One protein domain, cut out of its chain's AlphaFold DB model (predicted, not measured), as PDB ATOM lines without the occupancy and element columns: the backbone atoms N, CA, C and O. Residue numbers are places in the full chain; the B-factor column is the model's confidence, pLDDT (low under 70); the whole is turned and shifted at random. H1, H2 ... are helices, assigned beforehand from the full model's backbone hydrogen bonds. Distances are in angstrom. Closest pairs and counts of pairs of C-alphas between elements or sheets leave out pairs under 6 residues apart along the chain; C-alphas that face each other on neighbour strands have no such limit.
ATOM      1  N   VAL A 100     424.674 285.583 372.973       62.72
ATOM      2  CA  VAL A 100     425.150 284.327 373.582       62.72
ATOM      3  C   VAL A 100     426.083 284.679 374.756       62.72
ATOM      4  O   VAL A 100     427.158 285.243 374.530       62.72
ATOM      5  N   PRO A 101     425.691 284.410 376.013       66.81
ATOM      6  CA  PRO A 101     426.547 284.683 377.162       66.81
ATOM      7  C   PRO A 101     427.908 283.999 377.000       66.81
ATOM      8  O   PRO A 101     427.981 282.905 376.435       66.81
ATOM      9  N   TYR A 102     428.985 284.661 377.434       77.94
ATOM     10  CA  TYR A 102     430.376 284.207 377.269       77.94
ATOM     11  C   TYR A 102     430.881 284.027 375.825       77.94
ATOM     12  O   TYR A 102     432.009 283.571 375.630       77.94
ATOM     13  N   GLU A 103     430.151 284.465 374.789       80.69
ATOM     14  CA  GLU A 103     430.561 284.313 373.378       80.69
ATOM     15  C   GLU A 103     431.988 284.816 373.094       80.69
ATOM     16  O   GLU A 103     432.713 284.290 372.247       80.69
ATOM     17  N   THR A 104     432.429 285.836 373.834       82.94
ATOM     18  CA  THR A 104     433.788 286.377 373.713       82.94
ATOM     19  C   THR A 104     434.865 285.347 374.046       82.94
ATOM     20  O   THR A 104     435.900 285.336 373.380       82.94
ATOM     21  N   PHE A 105     434.645 284.484 375.036       87.00
ATOM     22  CA  PHE A 105     435.605 283.454 375.426       87.00
ATOM     23  C   PHE A 105     435.761 282.416 374.312       87.00
ATOM     24  O   PHE A 105     436.887 282.143 373.885       87.00
ATOM     25  N   PHE A 106     434.643 281.964 373.734       88.38
ATOM     26  CA  PHE A 106     434.630 281.015 372.620       88.38
ATOM     27  C   PHE A 106     435.250 281.589 371.342       88.38
ATOM     28  O   PHE A 106     436.149 280.986 370.755       88.38
ATOM     29  N   LYS A 107     434.858 282.808 370.940       86.44
ATOM     30  CA  LYS A 107     435.414 283.487 369.751       86.44
ATOM     31  C   LYS A 107     436.927 283.692 369.837       86.44
ATOM     32  O   LYS A 107     437.588 283.851 368.809       86.44
ATOM     33  N   LYS A 108     437.489 283.733 371.047       87.50
ATOM     34  CA  LYS A 108     438.924 283.926 371.273       87.50
ATOM     35  C   LYS A 108     439.704 282.627 371.453       87.50
ATOM     36  O   LYS A 108     440.926 282.724 371.470       87.50
ATOM     37  N   ALA A 109     439.077 281.450 371.471       90.19
ATOM     38  CA  ALA A 109     439.766 280.170 371.667       90.19
ATOM     39  C   ALA A 109     440.948 279.972 370.693       90.19
ATOM     40  O   ALA A 109     442.089 279.845 371.123       90.19
ATOM     41  N   LYS A 110     440.734 280.130 369.378       89.75
ATOM     42  CA  LYS A 110     441.818 280.047 368.368       89.75
ATOM     43  C   LYS A 110     442.922 281.083 368.543       89.75
ATOM     44  O   LYS A 110     444.040 280.898 368.072       89.75
ATOM     45  N   LYS A 111     442.586 282.230 369.135       88.56
ATOM     46  CA  LYS A 111     443.569 283.263 369.445       88.56
ATOM     47  C   LYS A 111     444.403 282.803 370.639       88.56
ATOM     48  O   LYS A 111     445.615 282.772 370.516       88.56
ATOM     49  N   VAL A 112     443.768 282.395 371.735       89.00
ATOM     50  CA  VAL A 112     444.442 281.893 372.945       89.00
ATOM     51  C   VAL A 112     445.355 280.705 372.626       89.00
ATOM     52  O   VAL A 112     446.514 280.726 373.017       89.00
ATOM     53  N   GLU A 113     444.891 279.751 371.813       91.94
ATOM     54  CA  GLU A 113     445.675 278.600 371.332       91.94
ATOM     55  C   GLU A 113     447.010 279.010 370.685       91.94
ATOM     56  O   GLU A 113     448.039 278.381 370.914       91.94
ATOM     57  N   LYS A 114     447.020 280.095 369.899       89.69
ATOM     58  CA  LYS A 114     448.211 280.568 369.171       89.69
ATOM     59  C   LYS A 114     449.142 281.445 370.008       89.69
ATOM     60  O   LYS A 114     450.273 281.703 369.600       89.69
ATOM     61  N   TYR A 115     448.673 281.960 371.141       86.94
ATOM     62  CA  TYR A 115     449.443 282.884 371.967       86.94
ATOM     63  C   TYR A 115     450.438 282.104 372.826       86.94
ATOM     64  O   TYR A 115     450.084 281.548 373.862       86.94
ATOM     65  N   LYS A 116     451.713 282.106 372.414       85.00
ATOM     66  CA  LYS A 116     452.800 281.400 373.117       85.00
ATOM     67  C   LYS A 116     452.999 281.847 374.572       85.00
ATOM     68  O   LYS A 116     453.592 281.106 375.343       85.00
ATOM     69  N   THR A 117     452.496 283.027 374.934       86.06
ATOM     70  CA  THR A 117     452.549 283.582 376.293       86.06
ATOM     71  C   THR A 117     451.623 282.879 377.282       86.06
ATOM     72  O   THR A 117     451.816 283.050 378.477       86.06
ATOM     73  N   PHE A 118     450.608 282.145 376.814       87.75
ATOM     74  CA  PHE A 118     449.785 281.314 377.692       87.75
ATOM     75  C   PHE A 118     450.463 279.979 377.978       87.75
ATOM     76  O   PHE A 118     451.173 279.426 377.126       87.75
ATOM     77  N   GLU A 119     450.172 279.463 379.165       93.12
ATOM     78  CA  GLU A 119     450.549 278.144 379.642       93.12
ATOM     79  C   GLU A 119     450.041 277.055 378.685       93.12
ATOM     80  O   GLU A 119     449.015 277.203 378.012       93.12
ATOM     81  N   GLU A 120     450.771 275.944 378.602       94.31
ATOM     82  CA  GLU A 120     450.458 274.864 377.664       94.31
ATOM     83  C   GLU A 120     449.074 274.253 377.914       94.31
ATOM     84  O   GLU A 120     448.330 274.026 376.960       94.31
ATOM     85  N   SER A 121     448.689 274.085 379.180       95.81
ATOM     86  CA  SER A 121     447.362 273.611 379.582       95.81
ATOM     87  C   SER A 121     446.237 274.521 379.074       95.81
ATOM     88  O   SER A 121     445.251 274.033 378.518       95.81
ATOM     89  N   ILE A 122     446.413 275.845 379.157       95.75
ATOM     90  CA  ILE A 122     445.473 276.837 378.617       95.75
ATOM     91  C   ILE A 122     445.393 276.753 377.094       95.75
ATOM     92  O   ILE A 122     444.295 276.767 376.535       95.75
ATOM     93  N   ARG A 123     446.529 276.631 376.399       95.00
ATOM     94  CA  ARG A 123     446.533 276.483 374.934       95.00
ATOM     95  C   ARG A 123     445.865 275.182 374.489       95.00
ATOM     96  O   ARG A 123     445.113 275.199 373.517       95.00
ATOM     97  N   ASN A 124     446.091 274.082 375.207       95.50
ATOM     98  CA  ASN A 124     445.450 272.796 374.937       95.50
ATOM     99  C   ASN A 124     443.928 272.882 375.129       95.50
ATOM    100  O   ASN A 124     443.163 272.542 374.224       95.50
ATOM    101  N   MET A 125     443.479 273.443 376.258       95.56
ATOM    102  CA  MET A 125     442.061 273.714 376.510       95.56
ATOM    103  C   MET A 125     441.452 274.605 375.413       95.56
ATOM    104  O   MET A 125     440.347 274.344 374.934       95.56
ATOM    105  N   ALA A 126     442.173 275.635 374.968       94.75
ATOM    106  CA  ALA A 126     441.756 276.505 373.873       94.75
ATOM    107  C   ALA A 126     441.635 275.773 372.531       94.75
ATOM    108  O   ALA A 126     440.662 276.007 371.814       94.75
ATOM    109  N   SER A 127     442.548 274.851 372.218       95.06
ATOM    110  CA  SER A 127     442.452 274.001 371.026       95.06
ATOM    111  C   SER A 127     441.201 273.119 371.065       95.06
ATOM    112  O   SER A 127     440.422 273.097 370.110       95.06
ATOM    113  N   LYS A 128     440.947 272.450 372.198       95.19
ATOM    114  CA  LYS A 128     439.746 271.621 372.404       95.19
ATOM    115  C   LYS A 128     438.462 272.446 372.300       95.19
ATOM    116  O   LYS A 128     437.552 272.075 371.563       95.19
ATOM    117  N   THR A 129     438.444 273.632 372.905       93.50
ATOM    118  CA  THR A 129     437.309 274.568 372.836       93.50
ATOM    119  C   THR A 129     437.071 275.058 371.404       93.50
ATOM    120  O   THR A 129     435.934 275.142 370.953       93.50
ATOM    121  N   ALA A 130     438.133 275.361 370.652       91.88
ATOM    122  CA  ALA A 130     438.042 275.810 369.263       91.88
ATOM    123  C   ALA A 130     437.567 274.719 368.289       91.88
ATOM    124  O   ALA A 130     437.059 275.056 367.216       91.88
ATOM    125  N   LYS A 131     437.772 273.441 368.636       91.06
ATOM    126  CA  LYS A 131     437.229 272.281 367.915       91.06
ATOM    127  C   LYS A 131     435.767 272.036 368.282       91.06
ATOM    128  O   LYS A 131     434.967 271.796 367.387       91.06
ATOM    129  N   LEU A 132     435.431 272.145 369.570       91.50
ATOM    130  CA  LEU A 132     434.075 271.943 370.074       91.50
ATOM    131  C   LEU A 132     433.108 273.023 369.576       91.50
ATOM    132  O   LEU A 132     432.005 272.699 369.151       91.50
ATOM    133  N   ILE A 133     433.500 274.300 369.630       87.69
ATOM    134  CA  ILE A 133     432.595 275.411 369.322       87.69
ATOM    135  C   ILE A 133     432.655 275.761 367.828       87.69
ATOM    136  O   ILE A 133     433.707 276.185 367.332       87.69
ATOM    137  N   PRO A 134     431.535 275.665 367.089       78.06
ATOM    138  CA  PRO A 134     431.518 275.972 365.667       78.06
ATOM    139  C   PRO A 134     431.817 277.456 365.411       78.06
ATOM    140  O   PRO A 134     431.444 278.345 366.177       78.06
ATOM    141  N   LYS A 135     432.472 277.751 364.277       71.62
ATOM    142  CA  LYS A 135     432.909 279.118 363.913       71.62
ATOM    143  C   LYS A 135     431.766 280.147 363.874       71.62
ATOM    144  O   LYS A 135     432.030 281.339 364.020       71.62
ATOM    145  N   LYS A 136     430.528 279.708 363.628       68.75
ATOM    146  CA  LYS A 136     429.321 280.543 363.591       68.75
ATOM    147  C   LYS A 136     428.228 279.906 364.447       68.75
ATOM    148  O   LYS A 136     427.390 279.165 363.943       68.75
ATOM    149  N   VAL A 137     428.219 280.224 365.735       68.00
ATOM    150  CA  VAL A 137     427.052 279.984 366.587       68.00
ATOM    151  C   VAL A 137     426.059 281.114 366.320       68.00
ATOM    152  O   VAL A 137     426.365 282.270 366.588       68.00
ATOM    153  N   SER A 138     424.905 280.798 365.730       67.50
ATOM    154  CA  SER A 138     423.897 281.813 365.368       67.50
ATOM    155  C   SER A 138     422.844 282.051 366.455       67.50
ATOM    156  O   SER A 138     422.166 283.070 366.405       67.50
ATOM    157  N   SER A 139     422.723 281.158 367.444       80.62
ATOM    158  CA  SER A 139     421.841 281.338 368.604       80.62
ATOM    159  C   SER A 139     422.237 280.422 369.778       80.62
ATOM    160  O   SER A 139     422.892 279.400 369.546       80.62
ATOM    161  N   PRO A 140     421.826 280.739 371.024       80.69
ATOM    162  CA  PRO A 140     422.000 279.853 372.180       80.69
ATOM    163  C   PRO A 140     421.404 278.454 371.973       80.69
ATOM    164  O   PRO A 140     422.020 277.462 372.339       80.69
ATOM    165  N   GLN A 141     420.237 278.352 371.327       83.62
ATOM    166  CA  GLN A 141     419.561 277.073 371.079       83.62
ATOM    167  C   GLN A 141     420.380 276.169 370.153       83.62
ATOM    168  O   GLN A 141     420.531 274.982 370.422       83.62
ATOM    169  N   LYS A 142     420.967 276.737 369.092       84.69
ATOM    170  CA  LYS A 142     421.845 275.985 368.186       84.69
ATOM    171  C   LYS A 142     423.126 275.531 368.880       84.69
ATOM    172  O   LYS A 142     423.625 274.458 368.567       84.69
ATOM    173  N   LEU A 143     423.648 276.326 369.820       85.62
ATOM    174  CA  LEU A 143     424.785 275.909 370.638       85.62
ATOM    175  C   LEU A 143     424.414 274.746 371.559       85.62
ATOM    176  O   LEU A 143     425.141 273.763 371.580       85.62
ATOM    177  N   LYS A 144     423.279 274.832 372.268       88.44
ATOM    178  CA  LYS A 144     422.769 273.749 373.124       88.44
ATOM    179  C   LYS A 144     422.604 272.442 372.336       88.44
ATOM    180  O   LYS A 144     423.120 271.417 372.764       88.44
ATOM    181  N   ALA A 145     421.966 272.497 371.162       87.25
ATOM    182  CA  ALA A 145     421.795 271.334 370.284       87.25
ATOM    183  C   ALA A 145     423.145 270.734 369.855       87.25
ATOM    184  O   ALA A 145     423.388 269.547 370.049       87.25
ATOM    185  N   HIS A 146     424.072 271.577 369.383       89.94
ATOM    186  CA  HIS A 146     425.420 271.145 369.003       89.94
ATOM    187  C   HIS A 146     426.181 270.498 370.171       89.94
ATOM    188  O   HIS A 146     426.868 269.500 369.983       89.94
ATOM    189  N   LEU A 147     426.066 271.040 371.387       91.06
ATOM    190  CA  LEU A 147     426.695 270.458 372.578       91.06
ATOM    191  C   LEU A 147     426.069 269.109 372.973       91.06
ATOM    192  O   LEU A 147     426.802 268.236 373.434       91.06
ATOM    193  N   SER A 148     424.762 268.916 372.755       89.56
ATOM    194  CA  SER A 148     424.083 267.631 373.001       89.56
ATOM    195  C   SER A 148     424.579 266.533 372.051       89.56
ATOM    196  O   SER A 148     424.799 265.398 372.470       89.56
ATOM    197  N   GLU A 149     424.870 266.889 370.798       90.75
ATOM    198  CA  GLU A 149     425.440 265.976 369.794       90.75
ATOM    199  C   GLU A 149     426.933 265.673 370.025       90.75
ATOM    200  O   GLU A 149     427.455 264.684 369.515       90.75
ATOM    201  N   ASN A 150     427.641 266.505 370.799       93.50
ATOM    202  CA  ASN A 150     429.099 266.450 370.965       93.50
ATOM    203  C   ASN A 150     429.530 266.267 372.435       93.50
ATOM    204  O   ASN A 150     430.522 266.854 372.880       93.50
ATOM    205  N   GLN A 151     428.801 265.445 373.199       92.88
ATOM    206  CA  GLN A 151     429.028 265.252 374.640       92.88
ATOM    207  C   GLN A 151     430.450 264.781 374.994       92.88
ATOM    208  O   GLN A 151     431.006 265.243 375.987       92.88
ATOM    209  N   ASP A 152     431.080 263.934 374.174       93.25
ATOM    210  CA  ASP A 152     432.451 263.456 374.428       93.25
ATOM    211  C   ASP A 152     433.493 264.566 374.301       93.25
ATOM    212  O   ASP A 152     434.327 264.756 375.187       93.25
ATOM    213  N   ALA A 153     433.394 265.376 373.248       93.56
ATOM    214  CA  ALA A 153     434.250 266.543 373.077       93.56
ATOM    215  C   ALA A 153     434.005 267.601 374.172       93.56
ATOM    216  O   ALA A 153     434.927 268.324 374.563       93.56
ATOM    217  N   LEU A 154     432.776 267.689 374.692       93.56
ATOM    218  CA  LEU A 154     432.444 268.532 375.837       93.56
ATOM    219  C   LEU A 154     433.093 268.019 377.136       93.56
ATOM    220  O   LEU A 154     433.692 268.812 377.865       93.56
ATOM    221  N   ILE A 155     433.063 266.710 377.391       93.19
ATOM    222  CA  ILE A 155     433.768 266.078 378.519       93.19
ATOM    223  C   ILE A 155     435.280 266.310 378.419       93.19
ATOM    224  O   ILE A 155     435.905 266.727 379.394       93.19
ATOM    225  N   GLU A 156     435.877 266.129 377.238       93.75
ATOM    226  CA  GLU A 156     437.299 266.420 377.020       93.75
ATOM    227  C   GLU A 156     437.655 267.889 377.296       93.75
ATOM    228  O   GLU A 156     438.720 268.180 377.856       93.75
ATOM    229  N   CYS A 157     436.773 268.823 376.922       94.06
ATOM    230  CA  CYS A 157     436.932 270.238 377.247       94.06
ATOM    231  C   CYS A 157     436.918 270.470 378.762       94.06
ATOM    232  O   CYS A 157     437.791 271.177 379.267       94.06
ATOM    233  N   PHE A 158     435.982 269.859 379.496       94.31
ATOM    234  CA  PHE A 158     435.932 269.973 380.957       94.31
ATOM    235  C   PHE A 158     437.152 269.340 381.637       94.31
ATOM    236  O   PHE A 158     437.718 269.952 382.539       94.31
ATOM    237  N   ASN A 159     437.633 268.189 381.162       94.25
ATOM    238  CA  ASN A 159     438.864 267.571 381.669       94.25
ATOM    239  C   ASN A 159     440.092 268.457 381.421       94.25
ATOM    240  O   ASN A 159     440.906 268.666 382.317       94.25
ATOM    241  N   SER A 160     440.200 269.048 380.228       94.94
ATOM    242  CA  SER A 160     441.285 269.990 379.916       94.94
ATOM    243  C   SER A 160     441.216 271.243 380.796       94.94
ATOM    244  O   SER A 160     442.246 271.770 381.215       94.94
ATOM    245  N   ALA A 161     440.002 271.704 381.103       94.50
ATOM    246  CA  ALA A 161     439.775 272.824 382.001       94.50
ATOM    247  C   ALA A 161     440.118 272.494 383.459       94.50
ATOM    248  O   ALA A 161     440.702 273.344 384.127       94.50
ATOM    249  N   LYS A 162     439.831 271.274 383.936       93.69
ATOM    250  CA  LYS A 162     440.288 270.775 385.244       93.69
ATOM    251  C   LYS A 162     441.800 270.883 385.357       93.69
ATOM    252  O   LYS A 162     442.290 271.580 386.242       93.69
ATOM    253  N   THR A 163     442.526 270.296 384.408       93.62
ATOM    254  CA  THR A 163     443.992 270.346 384.387       93.62
ATOM    255  C   THR A 163     444.511 271.783 384.413       93.62
ATOM    256  O   THR A 163     445.392 272.104 385.205       93.62
ATOM    257  N   ALA A 164     443.940 272.676 383.596       94.31
ATOM    258  CA  ALA A 164     444.362 274.073 383.555       94.31
ATOM    259  C   ALA A 164     444.047 274.840 384.853       94.31
ATOM    260  O   ALA A 164     444.862 275.630 385.315       94.31
ATOM    261  N   LEU A 165     442.874 274.633 385.459       92.50
ATOM    262  CA  LEU A 165     442.458 275.358 386.666       92.50
ATOM    263  C   LEU A 165     443.127 274.839 387.947       92.50
ATOM    264  O   LEU A 165     443.200 275.581 388.933       92.50
ATOM    265  N   GLU A 166     443.630 273.606 387.940       91.94
ATOM    266  CA  GLU A 166     444.423 273.032 389.032       91.94
ATOM    267  C   GLU A 166     445.919 273.357 388.935       91.94
ATOM    268  O   GLU A 166     446.621 273.296 389.948       91.94
ATOM    269  N   GLU A 167     446.416 273.739 387.755       90.50
ATOM    270  CA  GLU A 167     447.818 274.095 387.561       90.50
ATOM    271  C   GLU A 167     448.162 275.426 388.252       90.50
ATOM    272  O   GLU A 167     447.627 276.486 387.928       90.50
ATOM    273  N   ILE A 168     449.126 275.391 389.179       83.62
ATOM    274  CA  ILE A 168     449.542 276.559 389.982       83.62
ATOM    275  C   ILE A 168     450.005 277.726 389.100       83.62
ATOM    276  O   ILE A 168     449.742 278.886 389.424       83.62
ATOM    277  N   LYS A 169     450.680 277.420 387.985       85.56
ATOM    278  CA  LYS A 169     451.222 278.412 387.048       85.56
ATOM    279  C   LYS A 169     450.126 279.192 386.323       85.56
ATOM    280  O   LYS A 169     450.356 280.343 385.972       85.56
ATOM    281  N   VAL A 170     448.938 278.606 386.152       86.44
ATOM    282  CA  VAL A 170     447.819 279.229 385.444       86.44
ATOM    283  C   VAL A 170     447.176 280.295 386.326       86.44
ATOM    284  O   VAL A 170     446.337 280.025 387.191       86.44
ATOM    285  N   GLN A 171     447.561 281.543 386.073       83.75
ATOM    286  CA  GLN A 171     447.102 282.711 386.819       83.75
ATOM    287  C   GLN A 171     446.569 283.811 385.892       83.75
ATOM    288  O   GLN A 171     446.679 283.771 384.663       83.75
ATOM    289  N   GLY A 172     445.933 284.817 386.493       83.06
ATOM    290  CA  GLY A 172     445.497 286.030 385.807       83.06
ATOM    291  C   GLY A 172     444.629 285.784 384.570       83.06
ATOM    292  O   GLY A 172     443.529 285.243 384.670       83.06
ATOM    293  N   THR A 173     445.097 286.223 383.395       84.00
ATOM    294  CA  THR A 173     444.296 286.176 382.155       84.00
ATOM    295  C   THR A 173     444.033 284.744 381.681       84.00
ATOM    296  O   THR A 173     442.948 284.486 381.163       84.00
ATOM    297  N   GLY A 174     444.980 283.815 381.875       88.38
ATOM    298  CA  GLY A 174     444.800 282.403 381.517       88.38
ATOM    299  C   GLY A 174     443.692 281.770 382.355       88.38
ATOM    300  O   GLY A 174     442.712 281.261 381.810       88.38
ATOM    301  N   ARG A 175     443.773 281.941 383.680       90.44
ATOM    302  CA  ARG A 175     442.745 281.481 384.626       90.44
ATOM    303  C   ARG A 175     441.372 282.093 384.341       90.44
ATOM    304  O   ARG A 175     440.383 281.370 384.273       90.44
ATOM    305  N   LEU A 176     441.305 283.409 384.104       88.12
ATOM    306  CA  LEU A 176     440.060 284.100 383.735       88.12
ATOM    307  C   LEU A 176     439.440 283.531 382.455       88.12
ATOM    308  O   LEU A 176     438.222 283.375 382.383       88.12
ATOM    309  N   TRP A 177     440.263 283.230 381.445       91.62
ATOM    310  CA  TRP A 177     439.782 282.642 380.200       91.62
ATOM    311  C   TRP A 177     439.235 281.225 380.404       91.62
ATOM    312  O   TRP A 177     438.154 280.920 379.894       91.62
ATOM    313  N   ALA A 178     439.932 280.391 381.180       93.94
ATOM    314  CA  ALA A 178     439.471 279.047 381.514       93.94
ATOM    315  C   ALA A 178     438.138 279.083 382.280       93.94
ATOM    316  O   ALA A 178     437.176 278.445 381.855       93.94
ATOM    317  N   LEU A 179     438.036 279.910 383.328       91.62
ATOM    318  CA  LEU A 179     436.805 280.085 384.107       91.62
ATOM    319  C   LEU A 179     435.633 280.574 383.250       91.62
ATOM    320  O   LEU A 179     434.541 280.020 383.332       91.62
ATOM    321  N   GLY A 180     435.852 281.580 382.398       90.44
ATOM    322  CA  GLY A 180     434.806 282.092 381.510       90.44
ATOM    323  C   GLY A 180     434.368 281.078 380.453       90.44
ATOM    324  O   GLY A 180     433.193 281.024 380.102       90.44
ATOM    325  N   THR A 181     435.284 280.232 379.980       92.25
ATOM    326  CA  THR A 181     434.949 279.144 379.054       92.25
ATOM    327  C   THR A 181     434.120 278.065 379.749       92.25
ATOM    328  O   THR A 181     433.084 277.677 379.218       92.25
ATOM    329  N   VAL A 182     434.518 277.625 380.949       93.38
ATOM    330  CA  VAL A 182     433.764 276.638 381.743       93.38
ATOM    331  C   VAL A 182     432.372 277.160 382.090       93.38
ATOM    332  O   VAL A 182     431.389 276.472 381.833       93.38
ATOM    333  N   ALA A 183     432.269 278.389 382.606       89.94
ATOM    334  CA  ALA A 183     430.986 279.013 382.923       89.94
ATOM    335  C   ALA A 183     430.082 279.122 381.685       89.94
ATOM    336  O   ALA A 183     428.906 278.773 381.749       89.94
ATOM    337  N   GLY A 184     430.645 279.512 380.537       89.12
ATOM    338  CA  GLY A 184     429.915 279.531 379.274       89.12
ATOM    339  C   GLY A 184     429.399 278.154 378.861       89.12
ATOM    340  O   GLY A 184     428.235 278.030 378.493       89.12
ATOM    341  N   LEU A 185     430.233 277.114 378.929       90.88
ATOM    342  CA  LEU A 185     429.820 275.751 378.583       90.88
ATOM    343  C   LEU A 185     428.714 275.242 379.513       90.88
ATOM    344  O   LEU A 185     427.756 274.645 379.037       90.88
ATOM    345  N   LEU A 186     428.813 275.519 380.816       89.38
ATOM    346  CA  LEU A 186     427.802 275.132 381.802       89.38
ATOM    347  C   LEU A 186     426.473 275.868 381.600       89.38
ATOM    348  O   LEU A 186     425.418 275.257 381.722       89.38
ATOM    349  N   GLN A 187     426.502 277.156 381.247       85.12
ATOM    350  CA  GLN A 187     425.284 277.928 380.977       85.12
ATOM    351  C   GLN A 187     424.535 277.443 379.724       85.12
ATOM    352  O   GLN A 187     423.315 277.589 379.623       85.12
ATOM    353  N   HIS A 188     425.259 276.864 378.763       85.56
ATOM    354  CA  HIS A 188     424.693 276.277 377.545       85.56
ATOM    355  C   HIS A 188     424.628 274.747 377.603       85.56
ATOM    356  O   HIS A 188     424.433 274.113 376.568       85.56
ATOM    357  N   LEU A 189     424.776 274.145 378.786       85.94
ATOM    358  CA  LEU A 189     424.670 272.700 378.946       85.94
ATOM    359  C   LEU A 189     423.214 272.272 378.688       85.94
ATOM    360  O   LEU A 189     422.302 272.824 379.312       85.94
ATOM    361  N   PRO A 190     422.959 271.335 377.761       81.31
ATOM    362  CA  PRO A 190     421.603 270.910 377.469       81.31
ATOM    363  C   PRO A 190     421.114 269.940 378.559       81.31
ATOM    364  O   PRO A 190     421.898 269.206 379.164       81.31
ATOM    365  N   SER A 191     419.815 269.985 378.865       78.88
ATOM    366  CA  SER A 191     419.233 269.260 380.005       78.88
ATOM    367  C   SER A 191     419.261 267.737 379.849       78.88
ATOM    368  O   SER A 191     419.217 267.021 380.845       78.88
ATOM    369  N   ASP A 192     419.371 267.253 378.616       80.69
ATOM    370  CA  ASP A 192     419.454 265.850 378.214       80.69
ATOM    371  C   ASP A 192     420.899 265.309 378.137       80.69
ATOM    372  O   ASP A 192     421.087 264.122 377.864       80.69
ATOM    373  N   ALA A 193     421.928 266.121 378.435       83.94
ATOM    374  CA  ALA A 193     423.336 265.698 378.447       83.94
ATOM    375  C   ALA A 193     423.701 264.835 379.669       83.94
ATOM    376  O   ALA A 193     424.608 265.156 380.442       83.94
ATOM    377  N   SER A 194     423.002 263.714 379.842       83.50
ATOM    378  CA  SER A 194     423.156 262.783 380.965       83.50
ATOM    379  C   SER A 194     424.597 262.306 381.160       83.50
ATOM    380  O   SER A 194     425.057 262.234 382.301       83.50
ATOM    381  N   LYS A 195     425.350 262.057 380.077       86.19
ATOM    382  CA  LYS A 195     426.758 261.631 380.145       86.19
ATOM    383  C   LYS A 195     427.638 262.717 380.761       86.19
ATOM    384  O   LYS A 195     428.443 262.441 381.647       86.19
ATOM    385  N   VAL A 196     427.451 263.961 380.326       85.88
ATOM    386  CA  VAL A 196     428.210 265.121 380.816       85.88
ATOM    387  C   VAL A 196     427.820 265.451 382.250       85.88
ATOM    388  O   VAL A 196     428.693 265.698 383.072       85.88
ATOM    389  N   ILE A 197     426.525 265.416 382.568       83.25
ATOM    390  CA  ILE A 197     426.013 265.627 383.927       83.25
ATOM    391  C   ILE A 197     426.600 264.584 384.884       83.25
ATOM    392  O   ILE A 197     427.105 264.952 385.942       83.25
ATOM    393  N   SER A 198     426.603 263.308 384.487       82.38
ATOM    394  CA  SER A 198     427.200 262.222 385.275       82.38
ATOM    395  C   SER A 198     428.702 262.435 385.473       82.38
ATOM    396  O   SER A 198     429.201 262.275 386.579       82.38
ATOM    397  N   HIS A 199     429.419 262.876 384.435       84.69
ATOM    398  CA  HIS A 199     430.850 263.189 384.522       84.69
ATOM    399  C   HIS A 199     431.153 264.400 385.419       84.69
ATOM    400  O   HIS A 199     432.110 264.406 386.186       84.69
ATOM    401  N   LEU A 200     430.330 265.448 385.363       80.94
ATOM    402  CA  LEU A 200     430.462 266.609 386.250       80.94
ATOM    403  C   LEU A 200     430.145 266.252 387.710       80.94
ATOM    404  O   LEU A 200     430.657 266.905 388.619       80.94
ATOM    405  N   ALA A 201     429.337 265.213 387.931       72.69
ATOM    406  CA  ALA A 201     429.072 264.642 389.244       72.69
ATOM    407  C   ALA A 201     430.220 263.746 389.767       72.69
ATOM    408  O   ALA A 201     430.230 263.378 390.932       72.69
ATOM    409  N   THR A 202     431.249 263.408 388.989       74.94
ATOM    410  CA  THR A 202     432.382 262.607 389.503       74.94
ATOM    411  C   THR A 202     433.560 263.481 389.936       74.94
ATOM    412  O   THR A 202     434.558 263.550 389.224       74.94
ATOM    413  N   ASP A 203     433.428 264.166 391.082       69.06
ATOM    414  CA  ASP A 203     434.479 264.960 391.766       69.06
ATOM    415  C   ASP A 203     435.440 265.705 390.818       69.06
ATOM    416  O   ASP A 203     436.675 265.579 390.835       69.06
ATOM    417  N   LEU A 204     434.852 266.430 389.863       76.50
ATOM    418  CA  LEU A 204     435.650 267.017 388.800       76.50
ATOM    419  C   LEU A 204     436.426 268.242 389.288       76.50
ATOM    420  O   LEU A 204     437.511 268.509 388.782       76.50
ATOM    421  N   TRP A 205     435.901 268.975 390.266       85.19
ATOM    422  CA  TRP A 205     436.442 270.264 390.678       85.19
ATOM    423  C   TRP A 205     436.762 270.269 392.159       85.19
ATOM    424  O   TRP A 205     435.906 269.956 392.977       85.19
ATOM    425  N   LYS A 206     437.943 270.777 392.501       86.38
ATOM    426  CA  LYS A 206     438.231 271.182 393.877       86.38
ATOM    427  C   LYS A 206     437.271 272.283 394.330       86.38
ATOM    428  O   LYS A 206     436.905 273.153 393.532       86.38
ATOM    429  N   ASP A 207     436.973 272.319 395.624       83.19
ATOM    430  CA  ASP A 207     436.072 273.289 396.266       83.19
ATOM    431  C   ASP A 207     436.309 274.747 395.846       83.19
ATOM    432  O   ASP A 207     435.375 275.498 395.547       83.19
ATOM    433  N   TYR A 208     437.574 275.178 395.813       84.56
ATOM    434  CA  TYR A 208     437.898 276.555 395.449       84.56
ATOM    435  C   TYR A 208     437.633 276.842 393.968       84.56
ATOM    436  O   TYR A 208     437.144 277.922 393.640       84.56
ATOM    437  N   ILE A 209     437.893 275.877 393.079       88.50
ATOM    438  CA  ILE A 209     437.630 276.006 391.638       88.50
ATOM    439  C   ILE A 209     436.125 276.060 391.400       88.50
ATOM    440  O   ILE A 209     435.649 276.885 390.621       88.50
ATOM    441  N   TYR A 210     435.365 275.234 392.119       87.00
ATOM    442  CA  TYR A 210     433.912 275.293 392.090       87.00
ATOM    443  C   TYR A 210     433.395 276.697 392.428       87.00
ATOM    444  O   TYR A 210     432.579 277.251 391.689       87.00
ATOM    445  N   LEU A 211     433.892 277.310 393.508       82.62
ATOM    446  CA  LEU A 211     433.492 278.665 393.895       82.62
ATOM    447  C   LEU A 211     433.833 279.708 392.829       82.62
ATOM    448  O   LEU A 211     433.055 280.639 392.614       82.62
ATOM    449  N   GLU A 212     434.973 279.571 392.153       86.75
ATOM    450  CA  GLU A 212     435.340 280.455 391.046       86.75
ATOM    451  C   GLU A 212     434.424 280.280 389.837       86.75
ATOM    452  O   GLU A 212     434.062 281.275 389.215       86.75
ATOM    453  N   ILE A 213     434.018 279.049 389.516       87.81
ATOM    454  CA  ILE A 213     433.058 278.762 388.443       87.81
ATOM    455  C   ILE A 213     431.688 279.355 388.788       87.81
ATOM    456  O   ILE A 213     431.080 280.033 387.962       87.81
ATOM    457  N   GLN A 214     431.220 279.170 390.023       82.25
ATOM    458  CA  GLN A 214     429.977 279.766 390.515       82.25
ATOM    459  C   GLN A 214     430.019 281.299 390.475       82.25
ATOM    460  O   GLN A 214     429.063 281.947 390.051       82.25
ATOM    461  N   ALA A 215     431.147 281.894 390.868       81.38
ATOM    462  CA  ALA A 215     431.366 283.330 390.742       81.38
ATOM    463  C   ALA A 215     431.365 283.767 389.274       81.38
ATOM    464  O   ALA A 215     430.753 284.774 388.928       81.38
ATOM    465  N   ALA A 216     432.029 283.007 388.403       85.00
ATOM    466  CA  ALA A 216     432.065 283.286 386.980       85.00
ATOM    467  C   ALA A 216     430.647 283.310 386.403       85.00
ATOM    468  O   ALA A 216     430.333 284.296 385.741       85.00
ATOM    469  N   LEU A 217     429.810 282.309 386.716       82.56
ATOM    470  CA  LEU A 217     428.396 282.195 386.322       82.56
ATOM    471  C   LEU A 217     427.537 283.362 386.829       82.56
ATOM    472  O   LEU A 217     426.768 283.944 386.067       82.56
ATOM    473  N   ALA A 218     427.681 283.733 388.104       76.56
ATOM    474  CA  ALA A 218     426.895 284.807 388.710       76.56
ATOM    475  C   ALA A 218     427.264 286.208 388.182       76.56
ATOM    476  O   ALA A 218     426.416 287.100 388.162       76.56
ATOM    477  N   PHE A 219     428.514 286.410 387.748       75.81
ATOM    478  CA  PHE A 219     429.067 287.722 387.389       75.81
ATOM    479  C   PHE A 219     429.585 287.784 385.937       75.81
ATOM    480  O   PHE A 219     430.653 288.347 385.669       75.81
ATOM    481  N   GLU A 220     428.824 287.231 384.982       81.31
ATOM    482  CA  GLU A 220     429.201 287.129 383.557       81.31
ATOM    483  C   GLU A 220     429.688 288.456 382.960       81.31
ATOM    484  O   GLU A 220     430.802 288.524 382.438       81.31
ATOM    485  N   ALA A 221     428.900 289.531 383.078       76.25
ATOM    486  CA  ALA A 221     429.204 290.813 382.438       76.25
ATOM    487  C   ALA A 221     430.539 291.404 382.929       76.25
ATOM    488  O   ALA A 221     431.357 291.881 382.134       76.25
ATOM    489  N   SER A 222     430.783 291.315 384.240       77.38
ATOM    490  CA  SER A 222     432.017 291.743 384.910       77.38
ATOM    491  C   SER A 222     433.219 290.919 384.438       77.38
ATOM    492  O   SER A 222     434.275 291.475 384.112       77.38
ATOM    493  N   LEU A 223     433.062 289.595 384.327       80.62
ATOM    494  CA  LEU A 223     434.108 288.687 383.850       80.62
ATOM    495  C   LEU A 223     434.443 288.926 382.367       80.62
ATOM    496  O   LEU A 223     435.611 289.102 382.010       80.62
ATOM    497  N   SER A 224     433.420 288.992 381.513       79.44
ATOM    498  CA  SER A 224     433.525 289.256 380.076       79.44
ATOM    499  C   SER A 224     434.188 290.607 379.791       79.44
ATOM    500  O   SER A 224     435.085 290.693 378.944       79.44
ATOM    501  N   HIS A 225     433.801 291.667 380.511       80.19
ATOM    502  CA  HIS A 225     434.410 292.992 380.378       80.19
ATOM    503  C   HIS A 225     435.911 292.966 380.702       80.19
ATOM    504  O   HIS A 225     436.725 293.443 379.905       80.19
ATOM    505  N   LYS A 226     436.296 292.349 381.826       76.75
ATOM    506  CA  LYS A 226     437.707 292.212 382.218       76.75
ATOM    507  C   LYS A 226     438.510 291.417 381.208       76.75
ATOM    508  O   LYS A 226     439.570 291.859 380.778       76.75
ATOM    509  N   PHE A 227     438.016 290.257 380.782       81.56
ATOM    510  CA  PHE A 227     438.752 289.448 379.818       81.56
ATOM    511  C   PHE A 227     439.047 290.244 378.532       81.56
ATOM    512  O   PHE A 227     440.176 290.240 378.036       81.56
ATOM    513  N   ARG A 228     438.073 291.025 378.037       78.81
ATOM    514  CA  ARG A 228     438.265 291.911 376.874       78.81
ATOM    515  C   ARG A 228     439.312 292.999 377.113       78.81
ATOM    516  O   ARG A 228     440.081 293.288 376.193       78.81
ATOM    517  N   SER A 229     439.330 293.620 378.292       74.81
ATOM    518  CA  SER A 229     440.261 294.713 378.598       74.81
ATOM    519  C   SER A 229     441.708 294.217 378.722       74.81
ATOM    520  O   SER A 229     442.624 294.876 378.223       74.81
ATOM    521  N   HIS A 230     441.914 293.027 379.291       69.69
ATOM    522  CA  HIS A 230     443.241 292.446 379.503       69.69
ATOM    523  C   HIS A 230     443.826 291.798 378.248       69.69
ATOM    524  O   HIS A 230     445.003 292.006 377.944       69.69
ATOM    525  N   LEU A 231     443.003 291.114 377.444       68.88
ATOM    526  CA  LEU A 231     443.458 290.495 376.196       68.88
ATOM    527  C   LEU A 231     444.019 291.521 375.192       68.88
ATOM    528  O   LEU A 231     444.837 291.173 374.341       68.88
ATOM    529  N   LYS A 232     443.576 292.783 375.269       62.88
ATOM    530  CA  LYS A 232     444.097 293.882 374.441       62.88
ATOM    531  C   LYS A 232     445.415 294.468 374.961       62.88
ATOM    532  O   LYS A 232     446.137 295.060 374.172       62.88
ATOM    533  N   LYS A 233     445.716 294.331 376.258       59.31
ATOM    534  CA  LYS A 233     446.830 295.033 376.923       59.31
ATOM    535  C   LYS A 233     448.027 294.141 377.267       59.31
ATOM    536  O   LYS A 233     449.050 294.681 377.662       59.31
ATOM    537  N   GLY A 234     447.913 292.813 377.158       51.94
ATOM    538  CA  GLY A 234     449.028 291.883 377.408       51.94
ATOM    539  C   GLY A 234     449.595 291.921 378.836       51.94
ATOM    540  O   GLY A 234     450.694 291.433 379.062       51.94
ATOM    541  N   LYS A 235     448.876 292.511 379.801       48.47
ATOM    542  CA  LYS A 235     449.336 292.651 381.190       48.47
ATOM    543  C   LYS A 235     448.880 291.463 382.035       48.47
ATOM    544  O   LYS A 235     447.694 291.121 382.023       48.47
ATOM    545  N   ALA A 236     449.814 290.888 382.796       45.72
ATOM    546  CA  ALA A 236     449.508 289.960 383.879       45.72
ATOM    547  C   ALA A 236     448.650 290.667 384.942       45.72
ATOM    548  O   ALA A 236     448.800 291.862 385.201       45.72
ATOM    549  N   PHE A 237     447.700 289.928 385.501       46.62
ATOM    550  CA  PHE A 237     446.753 290.431 386.487       46.62
ATOM    551  C   PHE A 237     447.328 290.233 387.888       46.62
ATOM    552  O   PHE A 237     447.717 289.114 388.201       46.62
ATOM    553  N   TYR A 238     447.272 291.258 388.739       39.91
ATOM    554  CA  TYR A 238     447.129 291.066 390.180       39.91
ATOM    555  C   TYR A 238     446.170 292.110 390.758       39.91
ATOM    556  O   TYR A 238     446.271 293.300 390.475       39.91
ATOM    557  N   ASN A 239     445.247 291.604 391.577       42.06
ATOM    558  CA  ASN A 239     444.455 292.297 392.588       42.06
ATOM    559  C   ASN A 239     443.570 293.464 392.135       42.06
ATOM    560  O   ASN A 239     443.932 294.628 392.262       42.06
ATOM    561  N   LYS A 240     442.333 293.127 391.740       45.12
ATOM    562  CA  LYS A 240     441.074 293.621 392.353       45.12
ATOM    563  C   LYS A 240     439.892 293.188 391.471       45.12
ATOM    564  O   LYS A 240     439.562 293.824 390.477       45.12
ATOM    565  N   ASN A 241     439.268 292.058 391.814       48.12
ATOM    566  CA  ASN A 241     437.989 291.641 391.227       48.12
ATOM    567  C   ASN A 241     436.853 292.481 391.862       48.12
ATOM    568  O   ASN A 241     436.706 292.398 393.080       48.12
ATOM    569  N   PRO A 242     436.037 293.242 391.097       42.91
ATOM    570  CA  PRO A 242     434.967 294.084 391.640       42.91
ATOM    571  C   PRO A 242     433.763 293.324 392.221       42.91
ATOM    572  O   PRO A 242     433.068 293.890 393.046       42.91
ATOM    573  N   ASP A 243     433.590 292.029 391.932       53.12
ATOM    574  CA  ASP A 243     432.578 291.165 392.585       53.12
ATOM    575  C   ASP A 243     433.229 290.205 393.602       53.12
ATOM    576  O   ASP A 243     432.884 289.033 393.759       53.12
ATOM    577  N   GLY A 244     434.285 290.702 394.252       59.91
ATOM    578  CA  GLY A 244     435.386 289.919 394.806       59.91
ATOM    579  C   GLY A 244     435.087 288.990 395.979       59.91
ATOM    580  O   GLY A 244     436.015 288.331 396.423       59.91
ATOM    581  N   ARG A 245     433.861 288.887 396.506       73.00
ATOM    582  CA  ARG A 245     433.622 288.076 397.718       73.00
ATOM    583  C   ARG A 245     433.693 286.564 397.452       73.00
ATOM    584  O   ARG A 245     434.260 285.842 398.265       73.00
ATOM    585  N   CYS A 246     433.176 286.072 396.322       76.81
ATOM    586  CA  CYS A 246     433.299 284.649 395.961       76.81
ATOM    587  C   CYS A 246     434.737 284.280 395.579       76.81
ATOM    588  O   CYS A 246     435.259 283.282 396.058       76.81
ATOM    589  N   PHE A 247     435.410 285.133 394.801       76.88
ATOM    590  CA  PHE A 247     436.818 284.928 394.446       76.88
ATOM    591  C   PHE A 247     437.756 285.015 395.661       76.88
ATOM    592  O   PHE A 247     438.684 284.223 395.758       76.88
ATOM    593  N   LYS A 248     437.500 285.918 396.622       80.62
ATOM    594  CA  LYS A 248     438.243 285.976 397.894       80.62
ATOM    595  C   LYS A 248     438.056 284.701 398.720       80.62
ATOM    596  O   LYS A 248     439.023 284.220 399.297       80.62
ATOM    597  N   ARG A 249     436.842 284.136 398.749       85.44
ATOM    598  CA  ARG A 249     436.591 282.836 399.395       85.44
ATOM    599  C   ARG A 249     437.298 281.686 398.703       85.44
ATOM    600  O   ARG A 249     437.877 280.851 399.383       85.44
ATOM    601  N   ALA A 250     437.257 281.643 397.375       84.69
ATOM    602  CA  ALA A 250     437.983 280.631 396.620       84.69
ATOM    603  C   ALA A 250     439.487 280.705 396.913       84.69
ATOM    604  O   ALA A 250     440.095 279.699 397.253       84.69
ATOM    605  N   ASP A 251     440.074 281.901 396.879       82.50
ATOM    606  CA  ASP A 251     441.484 282.097 397.222       82.50
ATOM    607  C   ASP A 251     441.804 281.688 398.673       82.50
ATOM    608  O   ASP A 251     442.836 281.069 398.938       82.50
ATOM    609  N   PHE A 252     440.903 281.975 399.615       84.94
ATOM    610  CA  PHE A 252     441.012 281.489 400.988       84.94
ATOM    611  C   PHE A 252     441.042 279.950 401.045       84.94
ATOM    612  O   PHE A 252     441.971 279.388 401.621       84.94
ATOM    613  N   LEU A 253     440.096 279.258 400.399       84.81
ATOM    614  CA  LEU A 253     440.060 277.789 400.374       84.81
ATOM    615  C   LEU A 253     441.277 277.185 399.668       84.81
ATOM    616  O   LEU A 253     441.815 276.186 400.133       84.81
TER     617      LEU A 253
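AT A GLANCE: This is residues 100 to 253 of the 496 residues of an uncharacterized protein of Melampsora larici-populina (strain 98AG31 / pathotype 3-4-7) (UniProt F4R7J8). Look for a rounded ball of helices built round H6, which runs through its middle. H5 and H3 pack side by side as a layer over one side of H6, H1 and H9 pack on other parts of it, and H8 crosses it steeply, with H10 on H8; H7 lies beside the first residues of H5. The 154 printed residues hold ten named helices, H1 to H10 in chain order, and no named strand: the class is all helix. The whole is compact, with a radius of gyration of the C-alphas of 14.5 A and spans of 39 by 30 by 27 A.

IN THESE COORDINATES: Find C-alpha 172 at (445.497, 286.030, 385.807); from there H6 runs 22.3 A to residue 187. H5, residues 151 to 166, is 22.5 A long, and H3, residues 120 to 132, is 18.3 A. H8 is residues 207 to 218, 16.6 A; H9 is residues 220 to 231, 16.4 A; H4 is residues 140 to 149, 14.5 A. The shorter helices are H1, residues 103 to 107, beginning at C-alpha (430.561, 284.313, 373.378), H2, 109 to 114, H7, 194 to 200, and H10, 245 to 253, ending at C-alpha (440.060, 277.789, 400.374).

HOW THE PARTS SIT: Start at H6, the hub, touching five helices. With H3 and H5 it forms an up-and-down bundle, each helix running against the one before. H5 and H6 are a hairpin at 31 degrees, touching through residues 158 to 165 and 175 to 182 alone; their closest C-alphas, Ala 161 and Ala 178, are 6.2 A apart. H3 touches H5 at a shallow 19 degrees, opposite ways, with C-alphas 121 and 164 5.0 A apart. H8 touches H6 at a steep 69.6 degrees, only just short of perpendicular; C-alphas 183 and 217 are 5.3 A apart. Look at C-alphas 208 and 250, 4.2 A apart, where H10 touches H8. H7 touches residues 151 to 155 of H5 alone, C-alphas 155 and 196 being 6.1 A apart. H2 and H3 are a hairpin; H4 touches no helix but is near H6. In the helices other than H2, with 1 of 2, every O i to N i+4 pair is within hydrogen-bond range.

THE WHOLE: The two farthest C-alphas, Asp 192 and Lys 235, are 40.3 A apart. The printed part has no cut. The link from H9 to H10, residues 232 to 244, is long. Confidence is under 70 at residues 100 to 101, 136 to 138, 203 and 230 to 244.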